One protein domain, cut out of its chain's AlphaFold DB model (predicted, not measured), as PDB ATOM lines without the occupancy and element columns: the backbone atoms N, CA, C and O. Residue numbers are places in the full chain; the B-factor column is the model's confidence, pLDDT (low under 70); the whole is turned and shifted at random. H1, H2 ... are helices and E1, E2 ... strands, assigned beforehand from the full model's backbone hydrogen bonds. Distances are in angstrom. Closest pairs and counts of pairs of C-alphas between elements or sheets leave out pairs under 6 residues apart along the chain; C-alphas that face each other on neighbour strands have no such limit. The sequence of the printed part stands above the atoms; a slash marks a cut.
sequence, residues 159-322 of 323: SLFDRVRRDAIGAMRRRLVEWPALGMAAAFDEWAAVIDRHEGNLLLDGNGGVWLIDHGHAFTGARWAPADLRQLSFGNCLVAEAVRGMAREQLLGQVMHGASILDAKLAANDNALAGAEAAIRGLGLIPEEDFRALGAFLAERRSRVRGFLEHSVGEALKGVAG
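AT A GLANCE: This is residues 159 to 322 of the 323 residues of an uncharacterized protein of Skermanella sp. TT6 (UniProt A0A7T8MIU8). A short helix, H2, sits in the middle, and the long helices H4 and H7, side by side and running opposite ways, pack on it. At one end residues 159 to 167 of H1 stick out, while the later part of H1 lies near the small hairpin E1 and E2; at the far end from H1, H5 and H6 fold back on each other. The printed part has 164 residues with seven named helices and two named strands, in the order H1 H2 E1 E2 H3 H4 H5 H6 H7; the sheet, E1 - E2, is antiparallel and the class is mostly helix. The whole is compact, with a radius of gyration of the C-alphas of 16.8 A, and spans 49 by 33 by 32 A.

HOW THE PARTS SIT: H1, residues 159 to 178, touches H3, residues 237 to 242, with residues 173 to 177 alone; the closest C-alphas, of Val 177 and Ala 242, are 5.8 A apart, and the lines are about perpendicular at 81 degrees. H2, residues 182 to 192, is the hub, touching four helices. It touches H4, residues 248 to 267, at a steep tilt of 58 degrees, with the C-alphas of Gly 183 and Val 255 closest at 3.8 A. It touches H7, residues 305 to 321, at 5.7 A between the C-alphas of Trp 191 and Val 305, and H6, residues 288 to 302, at 5.8 A between those of Trp 191 and Arg 301. H2 and H3 only just touch, with 3 pairs of C-alphas within 8 A, the closest being Ala 186 and Leu 238 at 6.0 A. The hairpin of E1, residues 202 to 204, and E2, residues 210 to 212, has N 203 and O 211 within hydrogen-bond range at 2.8 A. H4 touches H7 at a shallow tilt of 23 degrees, opposite ways, with the C-alphas of Ala 259 and Arg 306 closest at 6.5 A. H5, residues 272 to 281, and H6 form a helical hairpin and only just touch, with 3 pairs of C-alphas within 8 A, Glu 277 and Phe 291 closest at 7.2 A. In H1 to H7 every O i to N i+4 pair is within hydrogen-bond range.

IN THESE COORDINATES: H1 begins at C-alpha 159 (-34.415, -28.785, 27.044) and is 29.2 A long; H2 measures 15.2 A. E1 is 6.7 A and E2 6.9 A long, and H3 is 8.5 A. H4 begins at C-alpha 248 (-16.240, -12.804, 49.446) and measures 28.4 A, H5 14.2 A and H6 21.3 A. H7, 24.7 A, ends at C-alpha 321 (-19.700, -24.476, 49.005).

THE WHOLE: The C-alphas farthest apart, of Ser 159 and Asn 271, are 51.4 A apart. The printed part has no cut. The link E2 to H3, residues 213 to 236, is long. The mean pLDDT of the printed part is 89.7, and residue 206 and residues 321 to 322 are under 70.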
ATOM      1  N   SER A 159     -35.874 -28.784  27.247       86.88
ATOM      2  CA  SER A 159     -34.415 -28.785  27.044       86.88
ATOM      3  C   SER A 159     -33.866 -27.463  26.491       86.88
ATOM      4  O   SER A 159     -32.730 -27.078  26.795       86.88
ATOM      5  N   LEU A 160     -34.662 -26.758  25.681       85.44
ATOM      6  CA  LEU A 160     -34.341 -25.423  25.189       85.44
ATOM      7  C   LEU A 160     -34.608 -24.379  26.276       85.44
ATOM      8  O   LEU A 160     -33.766 -23.511  26.491       85.44
ATOM      9  N   PHE A 161     -35.720 -24.512  27.001       84.75
ATOM     10  CA  PHE A 161     -36.068 -23.662  28.134       84.75
ATOM     11  C   PHE A 161     -34.946 -23.632  29.170       84.75
ATOM     12  O   PHE A 161     -34.468 -22.554  29.520       84.75
ATOM     13  N   ASP A 162     -34.461 -24.798  29.595       84.69
ATOM     14  CA  ASP A 162     -33.392 -24.898  30.585       84.69
ATOM     15  C   ASP A 162     -32.101 -24.237  30.098       84.69
ATOM     16  O   ASP A 162     -31.409 -23.570  30.866       84.69
ATOM     17  N   ARG A 163     -31.768 -24.392  28.810       86.06
ATOM     18  CA  ARG A 163     -30.584 -23.763  28.215       86.06
ATOM     19  C   ARG A 163     -30.720 -22.243  28.181       86.06
ATOM     20  O   ARG A 163     -29.873 -21.556  28.739       86.06
ATOM     21  N   VAL A 164     -31.802 -21.731  27.592       84.06
ATOM     22  CA  VAL A 164     -32.048 -20.286  27.465       84.06
ATOM     23  C   VAL A 164     -32.142 -19.639  28.844       84.06
ATOM     24  O   VAL A 164     -31.570 -18.575  29.065       84.06
ATOM     25  N   ARG A 165     -32.810 -20.295  29.800       82.50
ATOM     26  CA  ARG A 165     -32.903 -19.820  31.181       82.50
ATOM     27  C   ARG A 165     -31.524 -19.742  31.835       82.50
ATOM     28  O   ARG A 165     -31.212 -18.719  32.436       82.50
ATOM     29  N   ARG A 166     -30.689 -20.782  31.714       84.19
ATOM     30  CA  ARG A 166     -29.318 -20.765  32.255       84.19
ATOM     31  C   ARG A 166     -28.476 -19.646  31.646       84.19
ATOM     32  O   ARG A 166     -27.809 -18.932  32.392       84.19
ATOM     33  N   ASP A 167     -28.542 -19.460  30.332       85.06
ATOM     34  CA  ASP A 167     -27.784 -18.416  29.634       85.06
ATOM     35  C   ASP A 167     -28.247 -17.011  30.052       85.06
ATOM     36  O   ASP A 167     -27.417 -16.137  30.320       85.06
ATOM     37  N   ALA A 168     -29.563 -16.813  30.191       80.31
ATOM     38  CA  ALA A 168     -30.155 -15.567  30.672       80.31
ATOM     39  C   ALA A 168     -29.743 -15.253  32.119       80.31
ATOM     40  O   ALA A 168     -29.307 -14.136  32.395       80.31
ATOM     41  N   ILE A 169     -29.794 -16.238  33.026       81.25
ATOM     42  CA  ILE A 169     -29.319 -16.081  34.413       81.25
ATOM     43  C   ILE A 169     -27.827 -15.750  34.429       81.25
ATOM     44  O   ILE A 169     -27.403 -14.849  35.145       81.25
ATOM     45  N   GLY A 170     -27.019 -16.436  33.616       84.56
ATOM     46  CA  GLY A 170     -25.589 -16.160  33.506       84.56
ATOM     47  C   GLY A 170     -25.298 -14.738  33.017       84.56
ATOM     48  O   GLY A 170     -24.404 -14.077  33.545       84.56
ATOM     49  N   ALA A 171     -26.060 -14.244  32.039       82.88
ATOM     50  CA  ALA A 171     -25.953 -12.869  31.554       82.88
ATOM     51  C   ALA A 171     -26.385 -11.846  32.613       82.88
ATOM     52  O   ALA A 171     -25.651 -10.888  32.858       82.88
ATOM     53  N   MET A 172     -27.519 -12.082  33.279       83.50
ATOM     54  CA  MET A 172     -28.003 -11.254  34.385       83.50
ATOM     55  C   MET A 172     -26.970 -11.186  35.510       83.50
ATOM     56  O   MET A 172     -26.642 -10.100  35.972       83.50
ATOM     57  N   ARG A 173     -26.382 -12.321  35.902       87.44
ATOM     58  CA  ARG A 173     -25.360 -12.378  36.953       87.44
ATOM     59  C   ARG A 173     -24.133 -11.540  36.618       87.44
ATOM     60  O   ARG A 173     -23.658 -10.808  37.478       87.44
ATOM     61  N   ARG A 174     -23.634 -11.613  35.377       88.06
ATOM     62  CA  ARG A 174     -22.512 -10.763  34.936       88.06
ATOM     63  C   ARG A 174     -22.856  -9.281  35.082       88.06
ATOM     64  O   ARG A 174     -22.079  -8.536  35.665       88.06
ATOM     65  N   ARG A 175     -24.057  -8.881  34.648       88.88
ATOM     66  CA  ARG A 175     -24.538  -7.501  34.818       88.88
ATOM     67  C   ARG A 175     -24.692  -7.103  36.277       88.88
ATOM     68  O   ARG A 175     -24.334  -5.988  36.628       88.88
ATOM     69  N   LEU A 176     -25.175  -8.007  37.123       89.06
ATOM     70  CA  LEU A 176     -25.363  -7.753  38.545       89.06
ATOM     71  C   LEU A 176     -24.028  -7.499  39.257       89.06
ATOM     72  O   LEU A 176     -23.922  -6.546  40.020       89.06
ATOM     73  N   VAL A 177     -23.005  -8.310  38.975       91.25
ATOM     74  CA  VAL A 177     -21.649  -8.164  39.539       91.25
ATOM     75  C   VAL A 177     -20.987  -6.856  39.091       91.25
ATOM     76  O   VAL A 177     -20.266  -6.234  39.867       91.25
ATOM     77  N   GLU A 178     -21.258  -6.413  37.863       90.94
ATOM     78  CA  GLU A 178     -20.762  -5.145  37.310       90.94
ATOM     79  C   GLU A 178     -21.575  -3.922  37.764       90.94
ATOM     80  O   GLU A 178     -21.143  -2.787  37.561       90.94
ATOM     81  N   TRP A 179     -22.756  -4.120  38.357       92.75
ATOM     82  CA  TRP A 179     -23.694  -3.041  38.636       92.75
ATOM     83  C   TRP A 179     -23.224  -2.178  39.818       92.75
ATOM     84  O   TRP A 179     -23.239  -2.642  40.965       92.75
ATOM     85  N   PRO A 180     -22.887  -0.888  39.607       91.50
ATOM     86  CA  PRO A 180     -22.337  -0.053  40.678       91.50
ATOM     87  C   PRO A 180     -23.290   0.127  41.866       91.50
ATOM     88  O   PRO A 180     -22.842   0.308  42.996       91.50
ATOM     89  N   ALA A 181     -24.604   0.045  41.631       94.38
ATOM     90  CA  ALA A 181     -25.611   0.196  42.677       94.38
ATOM     91  C   ALA A 181     -26.003  -1.122  43.371       94.38
ATOM     92  O   ALA A 181     -26.830  -1.065  44.279       94.38
ATOM     93  N   LEU A 182     -25.389  -2.272  43.039       96.12
ATOM     94  CA  LEU A 182     -25.669  -3.570  43.680       96.12
ATOM     95  C   LEU A 182     -25.640  -3.474  45.209       96.12
ATOM     96  O   LEU A 182     -26.586  -3.885  45.873       96.12
ATOM     97  N   GLY A 183     -24.574  -2.899  45.770       97.25
ATOM     98  CA  GLY A 183     -24.428  -2.794  47.221       97.25
ATOM     99  C   GLY A 183     -25.537  -1.963  47.871       97.25
ATOM    100  O   GLY A 183     -26.041  -2.326  48.930       97.25
ATOM    101  N   MET A 184     -25.938  -0.859  47.232       97.50
ATOM    102  CA  MET A 184     -27.007   0.012  47.731       97.50
ATOM    103  C   MET A 184     -28.384  -0.645  47.580       97.50
ATOM    104  O   MET A 184     -29.217  -0.506  48.470       97.50
ATOM    105  N   ALA A 185     -28.616  -1.384  46.492       97.75
ATOM    106  CA  ALA A 185     -29.846  -2.140  46.272       97.75
ATOM    107  C   ALA A 185     -29.995  -3.281  47.284       97.75
ATOM    108  O   ALA A 185     -31.039  -3.405  47.912       97.75
ATOM    109  N   ALA A 186     -28.927  -4.049  47.525       97.62
ATOM    110  CA  ALA A 186     -28.916  -5.091  48.547       97.62
ATOM    111  C   ALA A 186     -29.172  -4.508  49.944       97.62
ATOM    112  O   ALA A 186     -29.998  -5.032  50.687       97.62
ATOM    113  N   ALA A 187     -28.518  -3.392  50.287       97.69
ATOM    114  CA  ALA A 187     -28.753  -2.698  51.552       97.69
ATOM    115  C   ALA A 187     -30.199  -2.198  51.686       97.69
ATOM    116  O   ALA A 187     -30.777  -2.268  52.769       97.69
ATOM    117  N   PHE A 188     -30.789  -1.704  50.595       97.62
ATOM    118  CA  PHE A 188     -32.185  -1.287  50.574       97.62
ATOM    119  C   PHE A 188     -33.130  -2.467  50.785       97.62
ATOM    120  O   PHE A 188     -34.030  -2.360  51.611       97.62
ATOM    121  N   ASP A 189     -32.921  -3.588  50.093       97.31
ATOM    122  CA  ASP A 189     -33.763  -4.774  50.257       97.31
ATOM    123  C   ASP A 189     -33.681  -5.316  51.693       97.31
ATOM    124  O   ASP A 189     -34.712  -5.668  52.267       97.31
ATOM    125  N   GLU A 190     -32.495  -5.285  52.316       96.25
ATOM    126  CA  GLU A 190     -32.328  -5.595  53.742       96.25
ATOM    127  C   GLU A 190     -33.077  -4.613  54.646       96.25
ATOM    128  O   GLU A 190     -33.752  -5.001  55.599       96.25
ATOM    129  N   TRP A 191     -32.984  -3.317  54.373       96.19
ATOM    130  CA  TRP A 191     -33.660  -2.309  55.177       96.19
ATOM    131  C   TRP A 191     -35.187  -2.411  55.071       96.19
ATOM    132  O   TRP A 191     -35.869  -2.522  56.091       96.19
ATOM    133  N   ALA A 192     -35.707  -2.425  53.844       95.69
ATOM    134  CA  ALA A 192     -37.129  -2.422  53.527       95.69
ATOM    135  C   ALA A 192     -37.774  -3.814  53.586       95.69
ATOM    136  O   ALA A 192     -38.971  -3.937  53.346       95.69
ATOM    137  N   ALA A 193     -37.014  -4.861  53.906       96.25
ATOM    138  CA  ALA A 193     -37.502  -6.232  53.958       96.25
ATOM    139  C   ALA A 193     -38.171  -6.720  52.670       96.25
ATOM    140  O   ALA A 193     -39.283  -7.250  52.694       96.25
ATOM    141  N   VAL A 194     -37.478  -6.522  51.547       95.81
ATOM    142  CA  VAL A 194     -37.912  -6.991  50.227       95.81
ATOM    143  C   VAL A 194     -37.539  -8.461  50.068       95.81
ATOM    144  O   VAL A 194     -36.388  -8.799  49.804       95.81
ATOM    145  N   ILE A 195     -38.529  -9.340  50.215       93.31
ATOM    146  CA  ILE A 195     -38.309 -10.798  50.254       93.31
ATOM    147  C   ILE A 195     -38.378 -11.485  48.882       93.31
ATOM    148  O   ILE A 195     -38.142 -12.684  48.793       93.31
ATOM    149  N   ASP A 196     -38.709 -10.740  47.825       92.44
ATOM    150  CA  ASP A 196     -38.968 -11.280  46.483       92.44
ATOM    151  C   ASP A 196     -38.080 -10.630  45.402       92.44
ATOM    152  O   ASP A 196     -38.482 -10.467  44.254       92.44
ATOM    153  N   ARG A 197     -36.849 -10.208  45.733       93.06
ATOM    154  CA  ARG A 197     -35.909  -9.631  44.745       93.06
ATOM    155  C   ARG A 197     -35.243 -10.710  43.876       93.06
ATOM    156  O   ARG A 197     -34.022 -10.816  43.804       93.06
ATOM    157  N   HIS A 198     -36.029 -11.540  43.208       87.88
ATOM    158  CA  HIS A 198     -35.493 -12.532  42.276       87.88
ATOM    159  C   HIS A 198     -35.196 -11.910  40.900       87.88
ATOM    160  O   HIS A 198     -35.546 -10.765  40.611       87.88
ATOM    161  N   GLU A 199     -34.567 -12.672  40.008       83.25
ATOM    162  CA  GLU A 199     -34.097 -12.203  38.700       83.25
ATOM    163  C   GLU A 199     -35.215 -11.740  37.748       83.25
ATOM    164  O   GLU A 199     -34.959 -11.018  36.789       83.25
ATOM    165  N   GLY A 200     -36.460 -12.136  38.021       81.56
ATOM    166  CA  GLY A 200     -37.645 -11.676  37.292       81.56
ATOM    167  C   GLY A 200     -38.109 -10.277  37.704       81.56
ATOM    168  O   GLY A 200     -38.828  -9.639  36.939       81.56
ATOM    169  N   ASN A 201     -37.642  -9.785  38.855       88.94
ATOM    170  CA  ASN A 201     -37.941  -8.459  39.397       88.94
ATOM    171  C   ASN A 201     -36.791  -7.463  39.158       88.94
ATOM    172  O   ASN A 201     -36.627  -6.476  39.887       88.94
ATOM    173  N   LEU A 202     -35.996  -7.730  38.115       87.25
ATOM    174  CA  LEU A 202     -34.929  -6.886  37.587       87.25
ATOM    175  C   LEU A 202     -35.157  -6.659  36.089       87.25
ATOM    176  O   LEU A 202     -35.410  -7.600  35.337       87.25
ATOM    177  N   LEU A 203     -35.021  -5.416  35.634       83.94
ATOM    178  CA  LEU A 203     -34.968  -5.088  34.211       83.94
ATOM    179  C   LEU A 203     -33.538  -4.755  33.809       83.94
ATOM    180  O   LEU A 203     -32.839  -4.048  34.530       83.94
ATOM    181  N   LEU A 204     -33.138  -5.212  32.625       81.06
ATOM    182  CA  LEU A 204     -31.923  -4.759  31.960       81.06
ATOM    183  C   LEU A 204     -32.320  -3.815  30.833       81.06
ATOM    184  O   LEU A 204     -33.197  -4.143  30.035       81.06
ATOM    185  N   ASP A 205     -31.701  -2.646  30.756       75.62
ATOM    186  CA  ASP A 205     -31.837  -1.798  29.577       75.62
ATOM    187  C   ASP A 205     -30.796  -2.160  28.502       75.62
ATOM    188  O   ASP A 205     -29.847  -2.915  28.732       75.62
ATOM    189  N   GLY A 206     -30.981  -1.619  27.294       69.12
ATOM    190  CA  GLY A 206     -30.082  -1.865  26.161       69.12
ATOM    191  C   GLY A 206     -28.646  -1.359  26.360       69.12
ATOM    192  O   GLY A 206     -27.762  -1.754  25.606       69.12
ATOM    193  N   ASN A 207     -28.401  -0.534  27.382       73.06
ATOM    194  CA  ASN A 207     -27.083  -0.012  27.740       73.06
ATOM    195  C   ASN A 207     -26.442  -0.795  28.900       73.06
ATOM    196  O   ASN A 207     -25.364  -0.433  29.366       73.06
ATOM    197  N   GLY A 208     -27.083  -1.874  29.369       73.19
ATOM    198  CA  GLY A 208     -26.607  -2.685  30.488       73.19
ATOM    199  C   GLY A 208     -26.960  -2.125  31.868       73.19
ATOM    200  O   GLY A 208     -26.464  -2.648  32.864       73.19
ATOM    201  N   GLY A 209     -27.806  -1.095  31.948       81.88
ATOM    202  CA  GLY A 209     -28.350  -0.600  33.208       81.88
ATOM    203  C   GLY A 209     -29.316  -1.606  33.830       81.88
ATOM    204  O   GLY A 209     -30.114  -2.225  33.128       81.88
ATOM    205  N   VAL A 210     -29.250  -1.758  35.154       88.12
ATOM    206  CA  VAL A 210     -30.159  -2.604  35.942       88.12
ATOM    207  C   VAL A 210     -31.193  -1.712  36.622       88.12
ATOM    208  O   VAL A 210     -30.822  -0.717  37.245       88.12
ATOM    209  N   TRP A 211     -32.470  -2.074  36.526       90.56
ATOM    210  CA  TRP A 211     -33.584  -1.367  37.155       90.56
ATOM    211  C   TRP A 211     -34.380  -2.316  38.052       90.56
ATOM    212  O   TRP A 211     -34.684  -3.440  37.651       90.56
ATOM    213  N   LEU A 212     -34.739  -1.864  39.251       92.44
ATOM    214  CA  LEU A 212     -35.566  -2.628  40.186       92.44
ATOM    215  C   LEU A 212     -37.048  -2.412  39.863       92.44
ATOM    216  O   LEU A 212     -37.465  -1.289  39.581       92.44
ATOM    217  N   ILE A 213     -37.838  -3.484  39.920       91.19
ATOM    218  CA  ILE A 213     -39.295  -3.450  39.722       91.19
ATOM    219  C   ILE A 213     -40.005  -4.350  40.729       91.19
ATOM    220  O   ILE A 213     -39.358  -5.136  41.404       91.19
ATOM    221  N   ASP A 214     -41.330  -4.274  40.789       87.62
ATOM    222  CA  ASP A 214     -42.157  -5.160  41.617       87.62
ATOM    223  C   ASP A 214     -41.760  -5.135  43.100       87.62
ATOM    224  O   ASP A 214     -41.116  -6.029  43.647       87.62
ATOM    225  N   HIS A 215     -42.097  -4.032  43.758       93.00
ATOM    226  CA  HIS A 215     -41.819  -3.826  45.171       93.00
ATOM    227  C   HIS A 215     -42.988  -4.256  46.067       93.00
ATOM    228  O   HIS A 215     -42.948  -4.033  47.277       93.00
ATOM    229  N   GLY A 216     -44.024  -4.900  45.513       92.06
ATOM    230  CA  GLY A 216     -45.221  -5.293  46.262       92.06
ATOM    231  C   GLY A 216     -44.948  -6.244  47.433       92.06
ATOM    232  O   GLY A 216     -45.734  -6.284  48.376       92.06
ATOM    233  N   HIS A 217     -43.822  -6.959  47.410       94.06
ATOM    234  CA  HIS A 217     -43.360  -7.864  48.470       94.06
ATOM    235  C   HIS A 217     -42.318  -7.234  49.417       94.06
ATOM    236  O   HIS A 217     -41.563  -7.948  50.077       94.06
ATOM    237  N   ALA A 218     -42.259  -5.902  49.492       95.25
ATOM    238  CA  ALA A 218     -41.552  -5.200  50.560       95.25
ATOM    239  C   ALA A 218     -42.222  -5.416  51.930       95.25
ATOM    240  O   ALA A 218     -43.358  -5.883  52.023       95.25
ATOM    241  N   PHE A 219     -41.507  -5.046  52.993       95.75
ATOM    242  CA  PHE A 219     -41.991  -5.011  54.373       95.75
ATOM    243  C   PHE A 219     -42.509  -6.367  54.858       95.75
ATOM    244  O   PHE A 219     -43.612  -6.467  55.371       95.75
ATOM    245  N   THR A 220     -41.713  -7.419  54.654       95.00
ATOM    246  CA  THR A 220     -42.033  -8.812  55.030       95.00
ATOM    247  C   THR A 220     -43.142  -9.482  54.203       95.00
ATOM    248  O   THR A 220     -43.576 -10.578  54.552       95.00
ATOM    249  N   GLY A 221     -43.563  -8.887  53.080       93.50
ATOM    250  CA  GLY A 221     -44.401  -9.529  52.057       93.50
ATOM    251  C   GLY A 221     -45.659  -8.743  51.678       93.50
ATOM    252  O   GLY A 221     -46.007  -7.746  52.292       93.50
ATOM    253  N   ALA A 222     -46.396  -9.201  50.663       92.88
ATOM    254  CA  ALA A 222     -47.523  -8.442  50.097       92.88
ATOM    255  C   ALA A 222     -48.715  -8.203  51.047       92.88
ATOM    256  O   ALA A 222     -49.557  -7.352  50.773       92.88
ATOM    257  N   ARG A 223     -48.812  -8.963  52.146       93.50
ATOM    258  CA  ARG A 223     -49.975  -8.974  53.048       93.50
ATOM    259  C   ARG A 223     -49.614  -8.902  54.533       93.50
ATOM    260  O   ARG A 223     -50.337  -9.457  55.351       93.50
ATOM    261  N   TRP A 224     -48.496  -8.260  54.868       95.00
ATOM    262  CA  TRP A 224     -48.060  -8.117  56.257       95.00
ATOM    263  C   TRP A 224     -49.148  -7.477  57.135       95.00
ATOM    264  O   TRP A 224     -49.873  -6.573  56.713       95.00
ATOM    265  N   ALA A 225     -49.231  -7.930  58.377       94.88
ATOM    266  CA  ALA A 225     -49.892  -7.249  59.479       94.88
ATOM    267  C   ALA A 225     -48.829  -6.659  60.428       94.88
ATOM    268  O   ALA A 225     -47.666  -7.068  60.374       94.88
ATOM    269  N   PRO A 226     -49.185  -5.744  61.348       95.69
ATOM    270  CA  PRO A 226     -48.233  -5.205  62.324       95.69
ATOM    271  C   PRO A 226     -47.452  -6.278  63.096       95.69
ATOM    272  O   PRO A 226     -46.279  -6.097  63.404       95.69
ATOM    273  N   ALA A 227     -48.081  -7.425  63.364       94.38
ATOM    274  CA  ALA A 227     -47.446  -8.547  64.048       94.38
ATOM    275  C   ALA A 227     -46.370  -9.268  63.212       94.38
ATOM    276  O   ALA A 227     -45.581 -10.011  63.799       94.38
ATOM    277  N   ASP A 228     -46.333  -9.076  61.893       93.88
ATOM    278  CA  ASP A 228     -45.349  -9.673  60.979       93.88
ATOM    279  C   ASP A 228     -44.099  -8.800  60.819       93.88
ATOM    280  O   ASP A 228     -43.031  -9.312  60.474       93.88
ATOM    281  N   LEU A 229     -44.206  -7.503  61.141       94.19
ATOM    282  CA  LEU A 229     -43.129  -6.510  61.087       94.19
ATOM    283  C   LEU A 229     -42.107  -6.731  62.214       94.19
ATOM    284  O   LEU A 229     -41.955  -5.937  63.141       94.19
ATOM    285  N   ARG A 230     -41.403  -7.858  62.138       87.06
ATOM    286  CA  ARG A 230     -40.405  -8.321  63.106       87.06
ATOM    287  C   ARG A 230     -39.004  -8.250  62.522       87.06
ATOM    288  O   ARG A 230     -38.793  -8.236  61.312       87.06
ATOM    289  N   GLN A 231     -38.008  -8.310  63.393       72.69
ATOM    290  CA  GLN A 231     -36.595  -8.328  63.014       72.69
ATOM    291  C   GLN A 231     -36.134  -9.690  62.500       72.69
ATOM    292  O   GLN A 231     -35.267 -10.337  63.085       72.69
ATOM    293  N   LEU A 232     -36.724 -10.135  61.401       76.31
ATOM    294  CA  LEU A 232     -36.274 -11.329  60.713       76.31
ATOM    295  C   LEU A 232     -35.110 -10.974  59.786       76.31
ATOM    296  O   LEU A 232     -35.108  -9.925  59.128       76.31
ATOM    297  N   SER A 233     -34.122 -11.864  59.773       76.94
ATOM    298  CA  SER A 233     -33.189 -11.998  58.662       76.94
ATOM    299  C   SER A 233     -33.900 -12.777  57.559       76.94
ATOM    300  O   SER A 233     -34.573 -13.771  57.840       76.94
ATOM    301  N   PHE A 234     -33.775 -12.321  56.322       84.06
ATOM    302  CA  PHE A 234     -34.232 -13.040  55.137       84.06
ATOM    303  C   PHE A 234     -33.046 -13.184  54.193       84.06
ATOM    304  O   PHE A 234     -32.135 -12.361  54.190       84.06
ATOM    305  N   GLY A 235     -33.046 -14.245  53.390       86.12
ATOM    306  CA  GLY A 235     -32.017 -14.411  52.374       86.12
ATOM    307  C   GLY A 235     -32.102 -13.278  51.356       86.12
ATOM    308  O   GLY A 235     -33.115 -13.132  50.675       86.12
ATOM    309  N   ASN A 236     -31.040 -12.487  51.232       94.50
ATOM    310  CA  ASN A 236     -30.976 -11.453  50.210       94.50
ATOM    311  C   ASN A 236     -30.675 -12.073  48.840       94.50
ATOM    312  O   ASN A 236     -29.560 -12.531  48.584       94.50
ATOM    313  N   CYS A 237     -31.667 -12.069  47.951       93.50
ATOM    314  CA  CYS A 237     -31.557 -12.667  46.622       93.50
ATOM    315  C   CYS A 237     -30.438 -12.047  45.766       93.50
ATOM    316  O   CYS A 237     -29.755 -12.774  45.044       93.50
ATOM    317  N   LEU A 238     -30.195 -10.732  45.870       94.88
ATOM    318  CA  LEU A 238     -29.111 -10.077  45.128       94.88
ATOM    319  C   LEU A 238     -27.742 -10.546  45.617       94.88
ATOM    320  O   LEU A 238     -26.864 -10.828  44.807       94.88
ATOM    321  N   VAL A 239     -27.568 -10.669  46.935       95.88
ATOM    322  CA  VAL A 239     -26.341 -11.205  47.544       95.88
ATOM    323  C   VAL A 239     -26.149 -12.676  47.165       95.88
ATOM    324  O   VAL A 239     -25.052 -13.066  46.758       95.88
ATOM    325  N   ALA A 240     -27.217 -13.475  47.237       93.75
ATOM    326  CA  ALA A 240     -27.210 -14.893  46.889       93.75
ATOM    327  C   ALA A 240     -26.839 -15.152  45.420       93.75
ATOM    328  O   ALA A 240     -26.168 -16.139  45.116       93.75
ATOM    329  N   GLU A 241     -27.222 -14.265  44.501       91.31
ATOM    330  CA  GLU A 241     -26.797 -14.369  43.105       91.31
ATOM    331  C   GLU A 241     -25.408 -13.776  42.851       91.31
ATOM    332  O   GLU A 241     -24.625 -14.366  42.101       91.31
ATOM    333  N   ALA A 242     -25.064 -12.653  43.486       93.25
ATOM    334  CA  ALA A 242     -23.772 -11.995  43.295       93.25
ATOM    335  C   ALA A 242     -22.595 -12.845  43.798       93.25
ATOM    336  O   ALA A 242     -21.549 -12.880  43.148       93.25
ATOM    337  N   VAL A 243     -22.766 -13.593  44.897       94.06
ATOM    338  CA  VAL A 243     -21.707 -14.452  45.460       94.06
ATOM    339  C   VAL A 243     -21.233 -15.536  44.485       94.06
ATOM    340  O   VAL A 243     -20.101 -16.002  44.561       94.06
ATOM    341  N   ARG A 244     -22.068 -15.913  43.510       91.19
ATOM    342  CA  ARG A 244     -21.720 -16.903  42.479       91.19
ATOM    343  C   ARG A 244     -20.757 -16.361  41.420       91.19
ATOM    344  O   ARG A 244     -20.309 -17.123  40.567       91.19
ATOM    345  N   GLY A 245     -20.501 -15.054  41.408       90.44
ATOM    346  CA  GLY A 245     -19.615 -14.393  40.448       90.44
ATOM    347  C   GLY A 245     -18.638 -13.403  41.080       90.44
ATOM    348  O   GLY A 245     -17.984 -12.670  40.344       90.44
ATOM    349  N   MET A 246     -18.545 -13.356  42.412       93.56
ATOM    350  CA  MET A 246     -17.752 -12.367  43.138       93.56
ATOM    351  C   MET A 246     -17.055 -13.003  44.342       93.56
ATOM    352  O   MET A 246     -17.658 -13.789  45.070       93.56
ATOM    353  N   ALA A 247     -15.790 -12.640  44.576       93.69
ATOM    354  CA  ALA A 247     -15.073 -13.061  45.776       93.69
ATOM    355  C   ALA A 247     -15.725 -12.472  47.039       93.69
ATOM    356  O   ALA A 247     -16.264 -11.362  47.010       93.69
ATOM    357  N   ARG A 248     -15.632 -13.194  48.163       93.81
ATOM    358  CA  ARG A 248     -16.240 -12.804  49.446       93.81
ATOM    359  C   ARG A 248     -15.878 -11.377  49.849       93.81
ATOM    360  O   ARG A 248     -16.761 -10.597  50.191       93.81
ATOM    361  N   GLU A 249     -14.594 -11.045  49.827       95.38
ATOM    362  CA  GLU A 249     -14.068  -9.759  50.294       95.38
ATOM    363  C   GLU A 249     -14.569  -8.612  49.414       95.38
ATOM    364  O   GLU A 249     -14.941  -7.555  49.924       95.38
ATOM    365  N   GLN A 250     -14.644  -8.847  48.102       95.25
ATOM    366  CA  GLN A 250     -15.180  -7.887  47.142       95.25
ATOM    367  C   GLN A 250     -16.678  -7.654  47.378       95.25
ATOM    368  O   GLN A 250     -17.101  -6.502  47.482       95.25
ATOM    369  N   LEU A 251     -17.464  -8.727  47.524       95.81
ATOM    370  CA  LEU A 251     -18.905  -8.630  47.761       95.81
ATOM    371  C   LEU A 251     -19.204  -7.925  49.075       95.81
ATOM    372  O   LEU A 251     -19.998  -6.987  49.099       95.81
ATOM    373  N   LEU A 252     -18.524  -8.331  50.150       96.69
ATOM    374  CA  LEU A 252     -18.671  -7.713  51.459       96.69
ATOM    375  C   LEU A 252     -18.312  -6.222  51.406       96.69
ATOM    376  O   LEU A 252     -19.085  -5.392  51.876       96.69
ATOM    377  N   GLY A 253     -17.187  -5.868  50.778       96.94
ATOM    378  CA  GLY A 253     -16.789  -4.474  50.586       96.94
ATOM    379  C   GLY A 253     -17.846  -3.659  49.837       96.94
ATOM    380  O   GLY A 253     -18.208  -2.565  50.276       96.94
ATOM    381  N   GLN A 254     -18.404  -4.206  48.754       96.25
ATOM    382  CA  GLN A 254     -19.414  -3.526  47.946       96.25
ATOM    383  C   GLN A 254     -20.735  -3.324  48.702       96.25
ATOM    384  O   GLN A 254     -21.281  -2.219  48.678       96.25
ATOM    385  N   VAL A 255     -21.243  -4.340  49.411       97.38
ATOM    386  CA  VAL A 255     -22.492  -4.200  50.183       97.38
ATOM    387  C   VAL A 255     -22.311  -3.310  51.414       97.38
ATOM    388  O   VAL A 255     -23.196  -2.514  51.721       97.38
ATOM    389  N   MET A 256     -21.148  -3.343  52.075       97.88
ATOM    390  CA  MET A 256     -20.847  -2.442  53.196       97.88
ATOM    391  C   MET A 256     -20.702  -0.989  52.750       97.88
ATOM    392  O   MET A 256     -21.143  -0.075  53.455       97.88
ATOM    393  N   HIS A 257     -20.108  -0.759  51.579       97.50
ATOM    394  CA  HIS A 257     -20.068   0.563  50.967       97.50
ATOM    395  C   HIS A 257     -21.480   1.046  50.610       97.50
ATOM    396  O   HIS A 257     -21.859   2.160  50.969       97.50
ATOM    397  N   GLY A 258     -22.291   0.180  49.998       97.50
ATOM    398  CA  GLY A 258     -23.692   0.454  49.684       97.50
ATOM    399  C   GLY A 258     -24.545   0.791  50.909       97.50
ATOM    400  O   GLY A 258     -25.311   1.750  50.861       97.50
ATOM    401  N   ALA A 259     -24.361   0.081  52.025       97.69
ATOM    402  CA  ALA A 259     -25.022   0.385  53.293       97.69
ATOM    403  C   ALA A 259     -24.637   1.770  53.837       97.69
ATOM    404  O   ALA A 259     -25.499   2.498  54.324       97.69
ATOM    405  N   SER A 260     -23.366   2.171  53.708       97.62
ATOM    406  CA  SER A 260     -22.919   3.528  54.065       97.62
ATOM    407  C   SER A 260     -23.595   4.598  53.203       97.62
ATOM    408  O   SER A 260     -24.023   5.626  53.722       97.62
ATOM    409  N   ILE A 261     -23.709   4.361  51.889       96.62
ATOM    410  CA  ILE A 261     -24.394   5.284  50.972       96.62
ATOM    411  C   ILE A 261     -25.879   5.380  51.323       96.62
ATOM    412  O   ILE A 261     -26.418   6.486  51.366       96.62
ATOM    413  N   LEU A 262     -26.539   4.243  51.571       95.88
ATOM    414  CA  LEU A 262     -27.944   4.202  51.965       95.88
ATOM    415  C   LEU A 262     -28.174   5.052  53.216       95.88
ATOM    416  O   LEU A 262     -29.038   5.923  53.202       95.88
ATOM    417  N   ASP A 263     -27.374   4.846  54.261       94.75
ATOM    418  CA  ASP A 263     -27.515   5.590  55.511       94.75
ATOM    419  C   ASP A 263     -27.301   7.099  55.319       94.75
ATOM    420  O   ASP A 263     -28.119   7.900  55.772       94.75
ATOM    421  N   ALA A 264     -26.279   7.494  54.551       94.81
ATOM    422  CA  ALA A 264     -26.037   8.897  54.220       94.81
ATOM    423  C   ALA A 264     -27.213   9.526  53.451       94.81
ATOM    424  O   ALA A 264     -27.598  10.667  53.712       94.81
ATOM    425  N   LYS A 265     -27.817   8.788  52.512       93.75
ATOM    426  CA  LYS A 265     -28.975   9.264  51.746       93.75
ATOM    427  C   LYS A 265     -30.238   9.347  52.590       93.75
ATOM    428  O   LYS A 265     -31.001  10.289  52.402       93.75
ATOM    429  N   LEU A 266     -30.460   8.403  53.501       90.44
ATOM    430  CA  LEU A 266     -31.581   8.463  54.435       90.44
ATOM    431  C   LEU A 266     -31.421   9.642  55.396       90.44
ATOM    432  O   LEU A 266     -32.364  10.407  55.532       90.44
ATOM    433  N   ALA A 267     -30.225   9.860  55.955       90.69
ATOM    434  CA  ALA A 267     -29.924  11.022  56.799       90.69
ATOM    435  C   ALA A 267     -30.152  12.354  56.063       90.69
ATOM    436  O   ALA A 267     -30.733  13.292  56.595       90.69
ATOM    437  N   ALA A 268     -29.745  12.437  54.793       89.56
ATOM    438  CA  ALA A 268     -29.987  13.624  53.973       89.56
ATOM    439  C   ALA A 268     -31.476  13.853  53.642       89.56
ATOM    440  O   ALA A 268     -31.838  14.919  53.144       89.56
ATOM    441  N   ASN A 269     -32.336  12.859  53.879       84.50
ATOM    442  CA  ASN A 269     -33.754  12.880  53.544       84.50
ATOM    443  C   ASN A 269     -34.608  12.341  54.705       84.50
ATOM    444  O   ASN A 269     -35.529  11.559  54.469       84.50
ATOM    445  N   ASP A 270     -34.338  12.767  55.943       75.19
ATOM    446  CA  ASP A 270     -35.023  12.245  57.142       75.19
ATOM    447  C   ASP A 270     -36.565  12.357  57.078       75.19
ATOM    448  O   ASP A 270     -37.280  11.578  57.703       75.19
ATOM    449  N   ASN A 271     -37.100  13.259  56.246       76.06
ATOM    450  CA  ASN A 271     -38.541  13.439  56.033       76.06
ATOM    451  C   ASN A 271     -39.136  12.623  54.871       76.06
ATOM    452  O   ASN A 271     -40.331  12.734  54.596       76.06
ATOM    453  N   ALA A 272     -38.344  11.831  54.145       72.50
ATOM    454  CA  ALA A 272     -38.832  11.115  52.966       72.50
ATOM    455  C   ALA A 272     -39.923  10.097  53.300       72.50
ATOM    456  O   ALA A 272     -40.897   9.979  52.557       72.50
ATOM    457  N   LEU A 273     -39.784   9.409  54.437       75.44
ATOM    458  CA  LEU A 273     -40.799   8.479  54.918       75.44
ATOM    459  C   LEU A 273     -42.102   9.216  55.243       75.44
ATOM    460  O   LEU A 273     -43.156   8.793  54.786       75.44
ATOM    461  N   ALA A 274     -42.026  10.354  55.938       80.06
ATOM    462  CA  ALA A 274     -43.196  11.164  56.272       80.06
ATOM    463  C   ALA A 274     -43.915  11.694  55.016       80.06
ATOM    464  O   ALA A 274     -45.143  11.703  54.954       80.06
ATOM    465  N   GLY A 275     -43.162  12.099  53.986       75.12
ATOM    466  CA  GLY A 275     -43.733  12.531  52.708       75.12
ATOM    467  C   GLY A 275     -44.438  11.400  51.951       75.12
ATOM    468  O   GLY A 275     -45.529  11.604  51.418       75.12
ATOM    469  N   ALA A 276     -43.840  10.205  51.923       77.94
ATOM    470  CA  ALA A 276     -44.466   9.026  51.328       77.94
ATOM    471  C   ALA A 276     -45.699   8.575  52.132       77.94
ATOM    472  O   ALA A 276     -46.744   8.297  51.547       77.94
ATOM    473  N   GLU A 277     -45.616   8.581  53.463       81.56
ATOM    474  CA  GLU A 277     -46.721   8.265  54.370       81.56
ATOM    475  C   GLU A 277     -47.915   9.192  54.139       81.56
ATOM    476  O   GLU A 277     -49.018   8.711  53.893       81.56
ATOM    477  N   ALA A 278     -47.706  10.512  54.160       78.38
ATOM    478  CA  ALA A 278     -48.779  11.488  53.977       78.38
ATOM    479  C   ALA A 278     -49.536  11.272  52.656       78.38
ATOM    480  O   ALA A 278     -50.766  11.329  52.616       78.38
ATOM    481  N   ALA A 279     -48.803  10.963  51.585       72.94
ATOM    482  CA  ALA A 279     -49.374  10.717  50.270       72.94
ATOM    483  C   ALA A 279     -50.216   9.426  50.220       72.94
ATOM    484  O   ALA A 279     -51.308   9.432  49.659       72.94
ATOM    485  N   ILE A 280     -49.748   8.335  50.837       83.31
ATOM    486  CA  ILE A 280     -50.485   7.060  50.864       83.31
ATOM    487  C   ILE A 280     -51.669   7.130  51.843       83.31
ATOM    488  O   ILE A 280     -52.739   6.595  51.549       83.31
ATOM    489  N   ARG A 281     -51.535   7.848  52.968       83.12
ATOM    490  CA  ARG A 281     -52.645   8.125  53.896       83.12
ATOM    491  C   ARG A 281     -53.799   8.843  53.205       83.12
ATOM    492  O   ARG A 281     -54.947   8.475  53.429       83.12
ATOM    493  N   GLY A 282     -53.504   9.805  52.327       82.38
ATOM    494  CA  GLY A 282     -54.518  10.513  51.536       82.38
ATOM    495  C   GLY A 282     -55.336   9.612  50.600       82.38
ATOM    496  O   GLY A 282     -56.415  10.005  50.172       82.38
ATOM    497  N   LEU A 283     -54.849   8.404  50.303       86.75
ATOM    498  CA  LEU A 283     -55.541   7.407  49.483       86.75
ATOM    499  C   LEU A 283     -56.304   6.367  50.317       86.75
ATOM    500  O   LEU A 283     -57.007   5.541  49.746       86.75
ATOM    501  N   GLY A 284     -56.143   6.364  51.646       89.44
ATOM    502  CA  GLY A 284     -56.826   5.422  52.536       89.44
ATOM    503  C   GLY A 284     -56.468   3.948  52.302       89.44
ATOM    504  O   GLY A 284     -57.293   3.079  52.564       89.44
ATOM    505  N   LEU A 285     -55.265   3.649  51.790       92.38
ATOM    506  CA  LEU A 285     -54.897   2.282  51.384       92.38
ATOM    507  C   LEU A 285     -54.667   1.318  52.557       92.38
ATOM    508  O   LEU A 285     -54.947   0.127  52.433       92.38
ATOM    509  N   ILE A 286     -54.139   1.815  53.678       93.69
ATOM    510  CA  ILE A 286     -53.934   1.039  54.907       93.69
ATOM    511  C   ILE A 286     -54.268   1.892  56.149       93.69
ATOM    512  O   ILE A 286     -54.196   3.123  56.074       93.69
ATOM    513  N   PRO A 287     -54.621   1.266  57.289       93.38
ATOM    514  CA  PRO A 287     -54.891   1.964  58.549       93.38
ATOM    515  C   PRO A 287     -53.693   2.755  59.101       93.38
ATOM    516  O   PRO A 287     -52.533   2.424  58.865       93.38
ATOM    517  N   GLU A 288     -53.960   3.774  59.921       91.00
ATOM    518  CA  GLU A 288     -52.913   4.593  60.560       91.00
ATOM    519  C   GLU A 288     -52.039   3.808  61.553       91.00
ATOM    520  O   GLU A 288     -50.851   4.088  61.711       91.00
ATOM    521  N   GLU A 289     -52.603   2.815  62.238       93.38
ATOM    522  CA  GLU A 289     -51.830   1.917  63.105       93.38
ATOM    523  C   GLU A 289     -50.786   1.106  62.330       93.38
ATOM    524  O   GLU A 289     -49.652   0.978  62.792       93.38
ATOM    525  N   ASP A 290     -51.123   0.675  61.116       94.56
ATOM    526  CA  ASP A 290     -50.220  -0.071  60.244       94.56
ATOM    527  C   ASP A 290     -49.075   0.811  59.738       94.56
ATOM    528  O   ASP A 290     -47.926   0.369  59.716       94.56
ATOM    529  N   PHE A 291     -49.346   2.077  59.399       91.50
ATOM    530  CA  PHE A 291     -48.290   3.038  59.057       91.50
ATOM    531  C   PHE A 291     -47.327   3.280  60.212       91.50
ATOM    532  O   PHE A 291     -46.113   3.266  60.012       91.50
ATOM    533  N   ARG A 292     -47.853   3.475  61.427       91.94
ATOM    534  CA  ARG A 292     -47.017   3.669  62.618       91.94
ATOM    535  C   ARG A 292     -46.147   2.444  62.891       91.94
ATOM    536  O   ARG A 292     -44.961   2.602  63.173       91.94
ATOM    537  N   ALA A 293     -46.708   1.241  62.754       95.00
ATOM    538  CA  ALA A 293     -45.957  -0.004  62.885       95.00
ATOM    539  C   ALA A 293     -44.851  -0.117  61.820       95.00
ATOM    540  O   ALA A 293     -43.707  -0.420  62.156       95.00
ATOM    541  N   LEU A 294     -45.156   0.205  60.558       94.69
ATOM    542  CA  LEU A 294     -44.182   0.212  59.465       94.69
ATOM    543  C   LEU A 294     -43.060   1.237  59.687       94.69
ATOM    544  O   LEU A 294     -41.888   0.929  59.474       94.69
ATOM    545  N   GLY A 295     -43.394   2.443  60.146       92.81
ATOM    546  CA  GLY A 295     -42.409   3.475  60.451       92.81
ATOM    547  C   GLY A 295     -41.464   3.062  61.579       92.81
ATOM    548  O   GLY A 295     -40.246   3.181  61.430       92.81
ATOM    549  N   ALA A 296     -42.005   2.503  62.667       93.38
ATOM    550  CA  ALA A 296     -41.205   1.961  63.765       93.38
ATOM    551  C   ALA A 296     -40.282   0.829  63.286       93.38
ATOM    552  O   ALA A 296     -39.087   0.834  63.583       93.38
ATOM    553  N   PHE A 297     -40.811  -0.086  62.473       95.12
ATOM    554  CA  PHE A 297     -40.060  -1.182  61.869       95.12
ATOM    555  C   PHE A 297     -38.883  -0.694  61.010       95.12
ATOM    556  O   PHE A 297     -37.749  -1.138  61.201       95.12
ATOM    557  N   LEU A 298     -39.113   0.250  60.091       93.75
ATOM    558  CA  LEU A 298     -38.061   0.794  59.225       93.75
ATOM    559  C   LEU A 298     -37.001   1.568  60.018       93.75
ATOM    560  O   LEU A 298     -35.811   1.465  59.704       93.75
ATOM    561  N   ALA A 299     -37.416   2.321  61.039       92.12
ATOM    562  CA  ALA A 299     -36.506   3.043  61.921       92.12
ATOM    563  C   ALA A 299     -35.598   2.076  62.693       92.12
ATOM    564  O   ALA A 299     -34.379   2.250  62.722       92.12
ATOM    565  N   GLU A 300     -36.174   1.013  63.253       92.56
ATOM    566  CA  GLU A 300     -35.426   0.008  63.996       92.56
ATOM    567  C   GLU A 300     -34.438  -0.746  63.088       92.56
ATOM    568  O   GLU A 300     -33.256  -0.896  63.423       92.56
ATOM    569  N   ARG A 301     -34.886  -1.164  61.894       93.50
ATOM    570  CA  ARG A 301     -34.057  -1.902  60.925       93.50
ATOM    571  C   ARG A 301     -32.884  -1.099  60.388       93.50
ATOM    572  O   ARG A 301     -31.846  -1.703  60.119       93.50
ATOM    573  N   ARG A 302     -33.002   0.228  60.257       92.06
ATOM    574  CA  ARG A 302     -31.928   1.100  59.739       92.06
ATOM    575  C   ARG A 302     -30.597   0.857  60.458       92.06
ATOM    576  O   ARG A 302     -29.564   0.727  59.807       92.06
ATOM    577  N   SER A 303     -30.630   0.698  61.782       91.50
ATOM    578  CA  SER A 303     -29.435   0.449  62.605       91.50
ATOM    579  C   SER A 303     -28.787  -0.930  62.397       91.50
ATOM    580  O   SER A 303     -27.643  -1.142  62.793       91.50
ATOM    581  N   ARG A 304     -29.496  -1.876  61.766       93.94
ATOM    582  CA  ARG A 304     -29.105  -3.292  61.667       93.94
ATOM    583  C   ARG A 304     -28.762  -3.761  60.259       93.94
ATOM    584  O   ARG A 304     -28.267  -4.875  60.113       93.94
ATOM    585  N   VAL A 305     -28.963  -2.920  59.242       95.12
ATOM    586  CA  VAL A 305     -28.728  -3.260  57.824       95.12
ATOM    587  C   VAL A 305     -27.355  -3.895  57.600       95.12
ATOM    588  O   VAL A 305     -27.253  -4.896  56.900       95.12
ATOM    589  N   ARG A 306     -26.299  -3.362  58.228       96.12
ATOM    590  CA  ARG A 306     -24.940  -3.919  58.106       96.12
ATOM    591  C   ARG A 306     -24.852  -5.354  58.622       96.12
ATOM    592  O   ARG A 306     -24.346  -6.215  57.914       96.12
ATOM    593  N   GLY A 307     -25.395  -5.613  59.812       95.56
ATOM    594  CA  GLY A 307     -25.407  -6.954  60.398       95.56
ATOM    595  C   GLY A 307     -26.221  -7.946  59.564       95.56
ATOM    596  O   GLY A 307     -25.801  -9.088  59.393       95.56
ATOM    597  N   PHE A 308     -27.343  -7.506  58.982       95.94
ATOM    598  CA  PHE A 308     -28.119  -8.344  58.064       95.94
ATOM    599  C   PHE A 308     -27.342  -8.671  56.785       95.94
ATOM    600  O   PHE A 308     -27.262  -9.833  56.408       95.94
ATOM    601  N   LEU A 309     -26.679  -7.688  56.169       96.50
ATOM    602  CA  LEU A 309     -25.853  -7.915  54.979       96.50
ATOM    603  C   LEU A 309     -24.670  -8.853  55.248       96.50
ATOM    604  O   LEU A 309     -24.395  -9.731  54.434       96.50
ATOM    605  N   GLU A 310     -23.968  -8.688  56.372       95.56
ATOM    606  CA  GLU A 310     -22.877  -9.586  56.772       95.56
ATOM    607  C   GLU A 310     -23.365 -11.029  56.915       95.56
ATOM    608  O   GLU A 310     -22.739 -11.958  56.393       95.56
ATOM    609  N   HIS A 311     -24.512 -11.209  57.574       95.38
ATOM    610  CA  HIS A 311     -25.158 -12.506  57.703       95.38
ATOM    611  C   HIS A 311     -25.563 -13.077  56.335       95.38
ATOM    612  O   HIS A 311     -25.200 -14.210  56.028       95.38
ATOM    613  N   SER A 312     -26.224 -12.287  55.483       95.62
ATOM    614  CA  SER A 312     -26.638 -12.683  54.131       95.62
ATOM    615  C   SER A 312     -25.456 -13.112  53.256       95.62
ATOM    616  O   SER A 312     -25.542 -14.132  52.574       95.62
ATOM    617  N   VAL A 313     -24.322 -12.400  53.303       95.62
ATOM    618  CA  VAL A 313     -23.091 -12.807  52.597       95.62
ATOM    619  C   VAL A 313     -22.560 -14.131  53.156       95.62
ATOM    620  O   VAL A 313     -22.183 -15.017  52.388       95.62
ATOM    621  N   GLY A 314     -22.543 -14.284  54.484       94.12
ATOM    622  CA  GLY A 314     -22.107 -15.511  55.149       94.12
ATOM    623  C   GLY A 314     -22.943 -16.735  54.770       94.12
ATOM    624  O   GLY A 314     -22.380 -17.773  54.419       94.12
ATOM    625  N   GLU A 315     -24.270 -16.618  54.796       93.62
ATOM    626  CA  GLU A 315     -25.189 -17.696  54.410       93.62
ATOM    627  C   GLU A 315     -25.098 -18.021  52.915       93.62
ATOM    628  O   GLU A 315     -25.023 -19.192  52.537       93.62
ATOM    629  N   ALA A 316     -25.013 -17.002  52.056       92.56
ATOM    630  CA  ALA A 316     -24.889 -17.194  50.615       92.56
ATOM    631  C   ALA A 316     -23.623 -17.991  50.241       92.56
ATOM    632  O   ALA A 316     -23.675 -18.879  49.390       92.56
ATOM    633  N   LEU A 317     -22.497 -17.736  50.916       90.44
ATOM    634  CA  LEU A 317     -21.246 -18.475  50.707       90.44
ATOM    635  C   LEU A 317     -21.342 -19.947  51.121       90.44
ATOM    636  O   LEU A 317     -20.820 -20.810  50.414       90.44
ATOM    637  N   LYS A 318     -22.028 -20.252  52.233       90.75
ATOM    638  CA  LYS A 318     -22.271 -21.644  52.653       90.75
ATOM    639  C   LYS A 318     -23.066 -22.406  51.593       90.75
ATOM    640  O   LYS A 318     -22.749 -23.557  51.309       90.75
ATOM    641  N   GLY A 319     -24.052 -21.748  50.981       82.69
ATOM    642  CA  GLY A 319     -24.867 -22.323  49.911       82.69
ATOM    643  C   GLY A 319     -24.092 -22.632  48.625       82.69
ATOM    644  O   GLY A 319     -24.448 -23.573  47.923       82.69
ATOM    645  N   VAL A 320     -23.025 -21.884  48.320       80.38
ATOM    646  CA  VAL A 320     -22.156 -22.156  47.156       80.38
ATOM    647  C   VAL A 320     -21.170 -23.292  47.431       80.38
ATOM    648  O   VAL A 320     -20.882 -24.065  46.529       80.38
ATOM    649  N   ALA A 321     -20.665 -23.428  48.660       65.44
ATOM    650  CA  ALA A 321     -19.700 -24.476  49.005       65.44
ATOM    651  C   ALA A 321     -20.305 -25.896  49.063       65.44
ATOM    652  O   ALA A 321     -19.558 -26.873  49.079       65.44
ATOM    653  N   GLY A 322     -21.636 -26.012  49.134       55.41
ATOM    654  CA  GLY A 322     -22.354 -27.284  49.267       55.41
ATOM    655  C   GLY A 322     -23.036 -27.813  47.999       55.41
ATOM    656  O   GLY A 322     -23.723 -28.828  48.099       55.41
TER     657      GLY A 322